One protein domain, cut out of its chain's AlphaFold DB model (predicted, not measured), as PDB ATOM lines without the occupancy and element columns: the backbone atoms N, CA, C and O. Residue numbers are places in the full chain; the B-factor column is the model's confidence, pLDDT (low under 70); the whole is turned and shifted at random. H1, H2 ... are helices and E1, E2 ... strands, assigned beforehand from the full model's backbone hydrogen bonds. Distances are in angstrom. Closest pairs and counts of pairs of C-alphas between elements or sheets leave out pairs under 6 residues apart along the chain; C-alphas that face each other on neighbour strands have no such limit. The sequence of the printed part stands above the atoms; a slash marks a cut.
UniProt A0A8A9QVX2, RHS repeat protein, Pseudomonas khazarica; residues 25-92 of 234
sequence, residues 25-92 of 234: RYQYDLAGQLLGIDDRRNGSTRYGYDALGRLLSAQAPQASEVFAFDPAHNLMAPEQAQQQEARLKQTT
ATOM      1  N   ARG A  25     295.970 257.938 318.151       94.25
ATOM      2  CA  ARG A  25     296.903 258.387 317.113       94.25
ATOM      3  C   ARG A  25     297.459 257.166 316.399       94.25
ATOM      4  O   ARG A  25     297.881 256.225 317.059       94.25
ATOM      5  N   TYR A  26     297.465 257.215 315.075       95.94
ATOM      6  CA  TYR A  26     298.018 256.172 314.221       95.94
ATOM      7  C   TYR A  26     299.329 256.662 313.619       95.94
ATOM      8  O   TYR A  26     299.450 257.837 313.263       95.94
ATOM      9  N   GLN A  27     300.304 255.770 313.539       96.62
ATOM     10  CA  GLN A  27     301.618 256.030 312.971       96.62
ATOM     11  C   GLN A  27     301.852 255.015 311.860       96.62
ATOM     12  O   GLN A  27     301.635 253.825 312.077       96.62
ATOM     13  N   TYR A  28     302.279 255.485 310.694       96.44
ATOM     14  CA  TYR A  28     302.500 254.648 309.521       96.44
ATOM     15  C   TYR A  28     303.918 254.838 308.992       96.44
ATOM     16  O   TYR A  28     304.501 255.909 309.171       96.44
ATOM     17  N   ASP A  29     304.459 253.810 308.348       93.19
ATOM     18  CA  ASP A  29     305.680 253.937 307.561       93.19
ATOM     19  C   ASP A  29     305.399 254.534 306.166       93.19
ATOM     20  O   ASP A  29     304.267 254.883 305.819       93.19
ATOM     21  N   LEU A  30     306.448 254.651 305.348       92.31
ATOM     22  CA  LEU A  30     306.352 255.161 303.975       92.31
ATOM     23  C   LEU A  30     305.577 254.228 303.027       92.31
ATOM     24  O   LEU A  30     305.091 254.690 301.998       92.31
ATOM     25  N   ALA A  31     305.454 252.942 303.363       92.44
ATOM     26  CA  ALA A  31     304.670 251.961 302.618       92.44
ATOM     27  C   ALA A  31     303.193 251.924 303.067       92.44
ATOM     28  O   ALA A  31     302.399 251.163 302.513       92.44
ATOM     29  N   GLY A  32     302.808 252.745 304.051       93.81
ATOM     30  CA  GLY A  32     301.457 252.799 304.606       93.81
ATOM     31  C   GLY A  32     301.148 251.692 305.617       93.81
ATOM     32  O   GLY A  32     299.985 251.505 305.978       93.81
ATOM     33  N   GLN A  33     302.155 250.958 306.091       95.69
ATOM     34  CA  GLN A  33     302.001 249.928 307.118       95.69
ATOM     35  C   GLN A  33     301.885 250.580 308.499       95.69
ATOM     36  O   GLN A  33     302.532 251.588 308.781       95.69
ATOM     37  N   LEU A  34     301.030 250.034 309.364       97.00
ATOM     38  CA  LEU A  34     300.719 250.615 310.672       97.00
ATOM     39  C   LEU A  34     301.832 250.311 311.680       97.00
ATOM     40  O   LEU A  34     301.837 249.246 312.272       97.00
ATOM     41  N   LEU A  35     302.729 251.255 311.949       95.94
ATOM     42  CA  LEU A  35     303.812 251.095 312.930       95.94
ATOM     43  C   LEU A  35     303.334 251.165 314.384       95.94
ATOM     44  O   LEU A  35     303.945 250.577 315.280       95.94
ATOM     45  N   GLY A  36     302.249 251.892 314.654       96.00
ATOM     46  CA  GLY A  36     301.766 252.005 316.020       96.00
ATOM     47  C   GLY A  36     300.437 252.715 316.198       96.00
ATOM     48  O   GLY A  36     300.011 253.533 315.381       96.00
ATOM     49  N   ILE A  37     299.804 252.398 317.323       96.12
ATOM     50  CA  ILE A  37     298.591 253.040 317.820       96.12
ATOM     51  C   ILE A  37     298.910 253.587 319.208       96.12
ATOM     52  O   ILE A  37     299.315 252.829 320.081       96.12
ATOM     53  N   ASP A  38     298.713 254.879 319.436       94.12
ATOM     54  CA  ASP A  38     298.702 255.449 320.784       94.12
ATOM     55  C   ASP A  38     297.247 255.664 321.203       94.12
ATOM     56  O   ASP A  38     296.589 256.592 320.724       94.12
ATOM     57  N   ASP A  39     296.729 254.784 322.062       90.50
ATOM     58  CA  ASP A  39     295.379 254.860 322.618       90.50
ATOM     59  C   ASP A  39     295.441 255.355 324.069       90.50
ATOM     60  O   ASP A  39     296.076 254.751 324.931       90.50
ATOM     61  N   ARG A  40     294.743 256.454 324.376       86.19
ATOM     62  CA  ARG A  40     294.722 257.020 325.735       86.19
ATOM     63  C   ARG A  40     294.136 256.070 326.791       86.19
ATOM     64  O   ARG A  40     294.463 256.211 327.966       86.19
ATOM     65  N   ARG A  41     293.249 255.148 326.407       86.50
ATOM     66  CA  ARG A  41     292.613 254.182 327.316       86.50
ATOM     67  C   ARG A  41     293.400 252.876 327.400       86.50
ATOM     68  O   ARG A  41     293.526 252.321 328.486       86.50
ATOM     69  N   ASN A  42     293.893 252.392 326.263       84.44
ATOM     70  CA  ASN A  42     294.471 251.051 326.142       84.44
ATOM     71  C   ASN A  42     296.010 251.051 326.086       84.44
ATOM     72  O   ASN A  42     296.616 249.983 326.053       84.44
ATOM     73  N   GLY A  43     296.630 252.233 326.111       90.25
ATOM     74  CA  GLY A  43     298.066 252.444 325.980       90.25
ATOM     75  C   GLY A  43     298.556 252.334 324.535       90.25
ATOM     76  O   GLY A  43     297.781 252.397 323.579       90.25
ATOM     77  N   SER A  44     299.870 252.228 324.380       94.25
ATOM     78  CA  SER A  44     300.528 252.245 323.076       94.25
ATOM     79  C   SER A  44     300.785 250.835 322.557       94.25
ATOM     80  O   SER A  44     301.397 250.024 323.249       94.25
ATOM     81  N   THR A  45     300.374 250.571 321.320       95.81
ATOM     82  CA  THR A  45     300.706 249.357 320.572       95.81
ATOM     83  C   THR A  45     301.734 249.675 319.493       95.81
ATOM     84  O   THR A  45     301.660 250.734 318.856       95.81
ATOM     85  N   ARG A  46     302.703 248.785 319.297       97.19
ATOM     86  CA  ARG A  46     303.726 248.860 318.249       97.19
ATOM     87  C   ARG A  46     303.698 247.600 317.406       97.19
ATOM     88  O   ARG A  46     303.434 246.521 317.932       97.19
ATOM     89  N   TYR A  47     303.954 247.759 316.118       96.12
ATOM     90  CA  TYR A  47     303.981 246.665 315.161       96.12
ATOM     91  C   TYR A  47     305.309 246.668 314.412       96.12
ATOM     92  O   TYR A  47     305.829 247.727 314.058       96.12
ATOM     93  N   GLY A  48     305.847 245.476 314.177       94.50
ATOM     94  CA  GLY A  48     307.025 245.261 313.346       94.50
ATOM     95  C   GLY A  48     306.674 244.403 312.142       94.50
ATOM     96  O   GLY A  48     305.897 243.457 312.277       94.50
ATOM     97  N   TYR A  49     307.267 244.710 310.994       91.69
ATOM     98  CA  TYR A  49     307.022 244.018 309.732       91.69
ATOM     99  C   TYR A  49     308.329 243.530 309.110       91.69
ATOM    100  O   TYR A  49     309.394 244.087 309.381       91.69
ATOM    101  N   ASP A  50     308.252 242.490 308.284       88.06
ATOM    102  CA  ASP A  50     309.359 242.090 307.417       88.06
ATOM    103  C   ASP A  50     309.402 242.921 306.121       88.06
ATOM    104  O   ASP A  50     308.528 243.748 305.851       88.06
ATOM    105  N   ALA A  51     310.417 242.686 305.287       84.56
ATOM    106  CA  ALA A  51     310.589 243.391 304.014       84.56
ATOM    107  C   ALA A  51     309.442 243.163 303.007       84.56
ATOM    108  O   ALA A  51     309.301 243.928 302.056       84.56
ATOM    109  N   LEU A  52     308.622 242.124 303.204       87.12
ATOM    110  CA  LEU A  52     307.447 241.820 302.383       87.12
ATOM    111  C   LEU A  52     306.158 242.413 302.982       87.12
ATOM    112  O   LEU A  52     305.079 242.211 302.427       87.12
ATOM    113  N   GLY A  53     306.256 243.138 304.101       87.69
ATOM    114  CA  GLY A  53     305.129 243.752 304.800       87.69
ATOM    115  C   GLY A  53     304.301 242.784 305.644       87.69
ATOM    116  O   GLY A  53     303.167 243.100 306.008       87.69
ATOM    117  N   ARG A  54     304.824 241.595 305.963       91.88
ATOM    118  CA  ARG A  54     304.154 240.649 306.867       91.88
ATOM    119  C   ARG A  54     304.452 241.020 308.314       91.88
ATOM    120  O   ARG A  54     305.570 241.402 308.641       91.88
ATOM    121  N   LEU A  55     303.453 240.895 309.185       94.12
ATOM    122  CA  LEU A  55     303.574 241.240 310.601       94.12
ATOM    123  C   LEU A  55     304.513 240.258 311.314       94.12
ATOM    124  O   LEU A  55     304.194 239.080 311.386       94.12
ATOM    125  N   LEU A  56     305.628 240.739 311.860       92.19
ATOM    126  CA  LEU A  56     306.575 239.960 312.669       92.19
ATOM    127  C   LEU A  56     306.298 240.075 314.164       92.19
ATOM    128  O   LEU A  56     306.575 239.149 314.922       92.19
ATOM    129  N   SER A  57     305.771 241.214 314.614       93.25
ATOM    130  CA  SER A  57     305.479 241.397 316.031       93.25
ATOM    131  C   SER A  57     304.397 242.432 316.287       93.25
ATOM    132  O   SER A  57     304.249 243.393 315.534       93.25
ATOM    133  N   ALA A  58     303.658 242.235 317.375       96.31
ATOM    134  CA  ALA A  58     302.722 243.201 317.923       96.31
ATOM    135  C   ALA A  58     302.972 243.327 319.428       96.31
ATOM    136  O   ALA A  58     302.706 242.395 320.186       96.31
ATOM    137  N   GLN A  59     303.484 244.474 319.872       96.00
ATOM    138  CA  GLN A  59     303.671 244.772 321.291       96.00
ATOM    139  C   GLN A  59     302.568 245.706 321.774       96.00
ATOM    140  O   GLN A  59     302.542 246.877 321.404       96.00
ATOM    141  N   ALA A  60     301.679 245.206 322.622       93.62
ATOM    142  CA  ALA A  60     300.700 245.987 323.365       93.62
ATOM    143  C   ALA A  60     301.024 245.954 324.874       93.62
ATOM    144  O   ALA A  60     301.740 245.065 325.337       93.62
ATOM    145  N   PRO A  61     300.472 246.870 325.689       92.38
ATOM    146  CA  PRO A  61     300.823 246.948 327.111       92.38
ATOM    147  C   PRO A  61     300.470 245.698 327.928       92.38
ATOM    148  O   PRO A  61     301.058 245.468 328.977       92.38
ATOM    149  N   GLN A  62     299.490 244.914 327.472       90.00
ATOM    150  CA  GLN A  62     298.988 243.721 328.166       90.00
ATOM    151  C   GLN A  62     299.318 242.412 327.436       90.00
ATOM    152  O   GLN A  62     299.058 241.340 327.974       90.00
ATOM    153  N   ALA A  63     299.853 242.486 326.215       89.12
ATOM    154  CA  ALA A  63     300.115 241.323 325.379       89.12
ATOM    155  C   ALA A  63     301.216 241.636 324.365       89.12
ATOM    156  O   ALA A  63     301.194 242.686 323.725       89.12
ATOM    157  N   SER A  64     302.154 240.709 324.201       92.00
ATOM    158  CA  SER A  64     303.148 240.758 323.135       92.00
ATOM    159  C   SER A  64     303.049 239.479 322.325       92.00
ATOM    160  O   SER A  64     303.123 238.387 322.884       92.00
ATOM    161  N   GLU A  65     302.911 239.624 321.015       93.00
ATOM    162  CA  GLU A  65     302.822 238.516 320.073       93.00
ATOM    163  C   GLU A  65     303.956 238.608 319.058       93.00
ATOM    164  O   GLU A  65     304.341 239.697 318.621       93.00
ATOM    165  N   VAL A  66     304.500 237.448 318.709       92.56
ATOM    166  CA  VAL A  66     305.588 237.288 317.749       92.56
ATOM    167  C   VAL A  66     305.135 236.271 316.722       92.56
ATOM    168  O   VAL A  66     304.580 235.226 317.069       92.56
ATOM    169  N   PHE A  67     305.376 236.590 315.462       92.25
ATOM    170  CA  PHE A  67     304.941 235.805 314.326       92.25
ATOM    171  C   PHE A  67     306.161 235.419 313.501       92.25
ATOM    172  O   PHE A  67     307.062 236.226 313.271       92.25
ATOM    173  N   ALA A  68     306.171 234.180 313.030       88.44
ATOM    174  CA  ALA A  68     307.144 233.706 312.065       88.44
ATOM    175  C   ALA A  68     306.413 232.998 310.937       88.44
ATOM    176  O   ALA A  68     305.334 232.433 311.137       88.44
ATOM    177  N   PHE A  69     307.009 233.039 309.753       85.44
ATOM    178  CA  PHE A  69     306.435 232.447 308.559       85.44
ATOM    179  C   PHE A  69     307.420 231.489 307.930       85.44
ATOM    180  O   PHE A  69     308.615 231.784 307.851       85.44
ATOM    181  N   ASP A  70     306.911 230.357 307.463       81.19
ATOM    182  CA  ASP A  70     307.708 229.461 306.644       81.19
ATOM    183  C   ASP A  70     307.958 230.076 305.245       81.19
ATOM    184  O   ASP A  70     307.341 231.084 304.865       81.19
ATOM    185  N   PRO A  71     308.878 229.502 304.453       79.06
ATOM    186  CA  PRO A  71     309.146 229.943 303.083       79.06
ATOM    187  C   PRO A  71     307.934 229.849 302.147       79.06
ATOM    188  O   PRO A  71     307.902 230.512 301.116       79.06
ATOM    189  N   ALA A  72     306.918 229.058 302.502       76.25
ATOM    190  CA  ALA A  72     305.648 228.980 301.790       76.25
ATOM    191  C   ALA A  72     304.627 230.035 302.274       76.25
ATOM    192  O   ALA A  72     303.472 230.007 301.849       76.25
ATOM    193  N   HIS A  73     305.065 230.986 303.111       80.56
ATOM    194  CA  HIS A  73     304.288 232.082 303.692       80.56
ATOM    195  C   HIS A  73     303.174 231.643 304.653       80.56
ATOM    196  O   HIS A  73     302.271 232.431 304.949       80.56
ATOM    197  N   ASN A  74     303.236 230.425 305.191       84.06
ATOM    198  CA  ASN A  74     302.318 230.005 306.243       84.06
ATOM    199  C   ASN A  74     302.787 230.524 307.599       84.06
ATOM    200  O   ASN A  74     303.984 230.553 307.880       84.06
ATOM    201  N   LEU A  75     301.835 230.879 308.462       85.06
ATOM    202  CA  LEU A  75     302.125 231.257 309.840       85.06
ATOM    203  C   LEU A  75     302.556 230.023 310.646       85.06
ATOM    204  O   LEU A  75     301.851 229.013 310.664       85.06
ATOM    205  N   MET A  76     303.701 230.117 311.318       86.56
ATOM    206  CA  MET A  76     304.206 229.078 312.212       86.56
ATOM    207  C   MET A  76     303.501 229.099 313.569       86.56
ATOM    208  O   MET A  76     302.897 230.099 313.963       86.56
ATOM    209  N   ALA A  77     303.612 227.996 314.313       85.00
ATOM    210  CA  ALA A  77     303.096 227.935 315.676       85.00
ATOM    211  C   ALA A  77     303.801 228.970 316.583       85.00
ATOM    212  O   ALA A  77     304.987 229.246 316.372       85.00
ATOM    213  N   PRO A  78     303.123 229.520 317.609       86.06
ATOM    214  CA  PRO A  78     303.702 230.536 318.489       86.06
ATOM    215  C   PRO A  78     305.031 230.111 319.126       86.06
ATOM    216  O   PRO A  78     305.952 230.917 319.218       86.06
ATOM    217  N   GLU A  79     305.170 228.840 319.514       86.81
ATOM    218  CA  GLU A  79     306.405 228.309 320.101       86.81
ATOM    219  C   GLU A  79     307.559 228.322 319.090       86.81
ATOM    220  O   GLU A  79     308.688 228.673 319.431       86.81
ATOM    221  N   GLN A  80     307.273 227.984 317.830       82.50
ATOM    222  CA  GLN A  80     308.251 228.022 316.740       82.50
ATOM    223  C   GLN A  80     308.629 229.463 316.394       82.50
ATOM    224  O   GLN A  80     309.805 229.758 316.192       82.50
ATOM    225  N   ALA A  81     307.653 230.375 316.389       84.69
ATOM    226  CA  ALA A  81     307.896 231.792 316.157       84.69
ATOM    227  C   ALA A  81     308.800 232.401 317.235       84.69
ATOM    228  O   ALA A  81     309.760 233.099 316.911       84.69
ATOM    229  N   GLN A  82     308.561 232.071 318.506       85.12
ATOM    230  CA  GLN A  82     309.424 232.482 319.616       85.12
ATOM    231  C   GLN A  82     310.833 231.890 319.504       85.12
ATOM    232  O   GLN A  82     311.812 232.604 319.714       85.12
ATOM    233  N   GLN A  83     310.960 230.607 319.149       82.06
ATOM    234  CA  GLN A  83     312.264 229.970 318.926       82.06
ATOM    235  C   GLN A  83     313.032 230.634 317.782       82.06
ATOM    236  O   GLN A  83     314.233 230.874 317.904       82.06
ATOM    237  N   GLN A  84     312.353 230.964 316.685       78.06
ATOM    238  CA  GLN A  84     312.966 231.638 315.549       78.06
ATOM    239  C   GLN A  84     313.380 233.071 315.890       78.06
ATOM    240  O   GLN A  84     314.489 233.475 315.550       78.06
ATOM    241  N   GLU A  85     312.550 233.824 316.610       80.50
ATOM    242  CA  GLU A  85     312.905 235.166 317.079       80.50
ATOM    243  C   GLU A  85     314.086 235.127 318.065       80.50
ATOM    244  O   GLU A  85     315.013 235.931 317.960       80.50
ATOM    245  N   ALA A  86     314.105 234.159 318.987       78.38
ATOM    246  CA  ALA A  86     315.226 233.942 319.900       78.38
ATOM    247  C   ALA A  86     316.511 233.581 319.143       78.38
ATOM    248  O   ALA A  86     317.575 234.117 319.453       78.38
ATOM    249  N   ARG A  87     316.414 232.730 318.116       70.88
ATOM    250  CA  ARG A  87     317.531 232.371 317.236       70.88
ATOM    251  C   ARG A  87     318.056 233.592 316.483       70.88
ATOM    252  O   ARG A  87     319.258 233.820 316.492       70.88
ATOM    253  N   LEU A  88     317.185 234.419 315.900       68.06
ATOM    254  CA  LEU A  88     317.591 235.662 315.230       68.06
ATOM    255  C   LEU A  88     318.309 236.614 316.198       68.06
ATOM    256  O   LEU A  88     319.372 237.127 315.865       68.06
ATOM    257  N   LYS A  89     317.800 236.772 317.427       69.19
ATOM    258  CA  LYS A  89     318.457 237.576 318.475       69.19
ATOM    259  C   LYS A  89     319.815 236.993 318.897       69.19
ATOM    260  O   LYS A  89     320.754 237.756 319.109       69.19
ATOM    261  N   GLN A  90     319.948 235.665 318.974       60.31
ATOM    262  CA  GLN A  90     321.221 234.978 319.252       60.31
ATOM    263  C   GLN A  90     322.233 235.090 318.106       60.31
ATOM    264  O   GLN A  90     323.429 234.997 318.348       60.31
ATOM    265  N   THR A  91     321.773 235.319 316.875       60.22
ATOM    266  CA  THR A  91     322.641 235.450 315.692       60.22
ATOM    267  C   THR A  91     323.193 236.876 315.534       60.22
ATOM    268  O   THR A  91     323.790 237.200 314.512       60.22
ATOM    269  N   THR A  92     323.033 237.742 316.540       64.12
ATOM    270  CA  THR A  92     323.655 239.074 316.569       64.12
ATOM    271  C   THR A  92     325.128 238.934 316.976       64.12
ATOM    272  O   THR A  92     325.506 239.218 318.110       64.12
TER     273      THR A  92
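This is residues 25 to 92 of the 234 residues of the protein "RHS repeat protein" of Pseudomonas khazarica (UniProt A0A8A9QVX2). What does the model look like at first sight? It is one nearly flat sheet of five strands folded back and forth, E1 to E5, with a single helix, H1, beyond its E5 edge. H1 only grazes the sheet, and residues 86 to 92 stick out from the rest. How is it made up? The 68 printed residues hold five named strands, then one named helix; the sheet's order is E1 - E2 - E3 - E4 - E5, all antiparallel, and the class is mixed, helices and strands. How large is it? It is only just loose, close to compact, with a radius of gyration of the C-alphas of 13.2 A and spans of 35 by 27 by 24 A.

How does the sheet begin? E1, residues 25 to 28, and E2, residues 34 to 39, form a hairpin at 171 degrees, with N 27 and O 36 at 2.9 A, within hydrogen-bond range. E2 and E3, residues 43 to 49, form a hairpin at 174 degrees, with N 45 and O 37 at 2.8 A. How does it go on? E3 and E4, residues 55 to 60, form a hairpin at 168 degrees, with N 46 and O 59 at 2.8 A; the pairing is staggered, E3 pairing with E2 over residues 43 to 46 and with E4 over 46 to 49. E4 and E5, residues 63 to 66, form a hairpin at 167 degrees, with N 58 and O 65 at 2.9 A. These five strands are a meander, each the antiparallel neighbour of the one before. Where is the helix? H1, residues 78 to 90, only grazes the sheet with its residues 78 to 85; the closest C-alphas of E5 and H1 are those of Val 66 and Ala 81, 6.2 A apart. In H1 every O i to N i+4 pair is within hydrogen-bond range.

Where does the first strand begin? E1 begins at C-alpha 25 (296.903, 258.387, 317.113) and is 10.1 A long. How long are the other elements? E2 measures 13.8 A, E3 20.4 A, E4 13.9 A, E5 10.2 A and H1 18.1 A, from first to last C-alpha. Where does the helix end? H1 ends at C-alpha 90 (321.221, 234.978, 319.252).

How far does it reach? The two C-alphas farthest apart, those of Arg 40 and Ala 72, are 38.5 A apart. Is anything cut or long? The printed part has no cut; the link from E5 to H1, with 11 residues, is long, and the other four are tight. Where is confidence low? Residues 88 to 92, of which 88 to 90 belong to H1, are under 70 in pLDDT, while the mean of the printed part is 87.5.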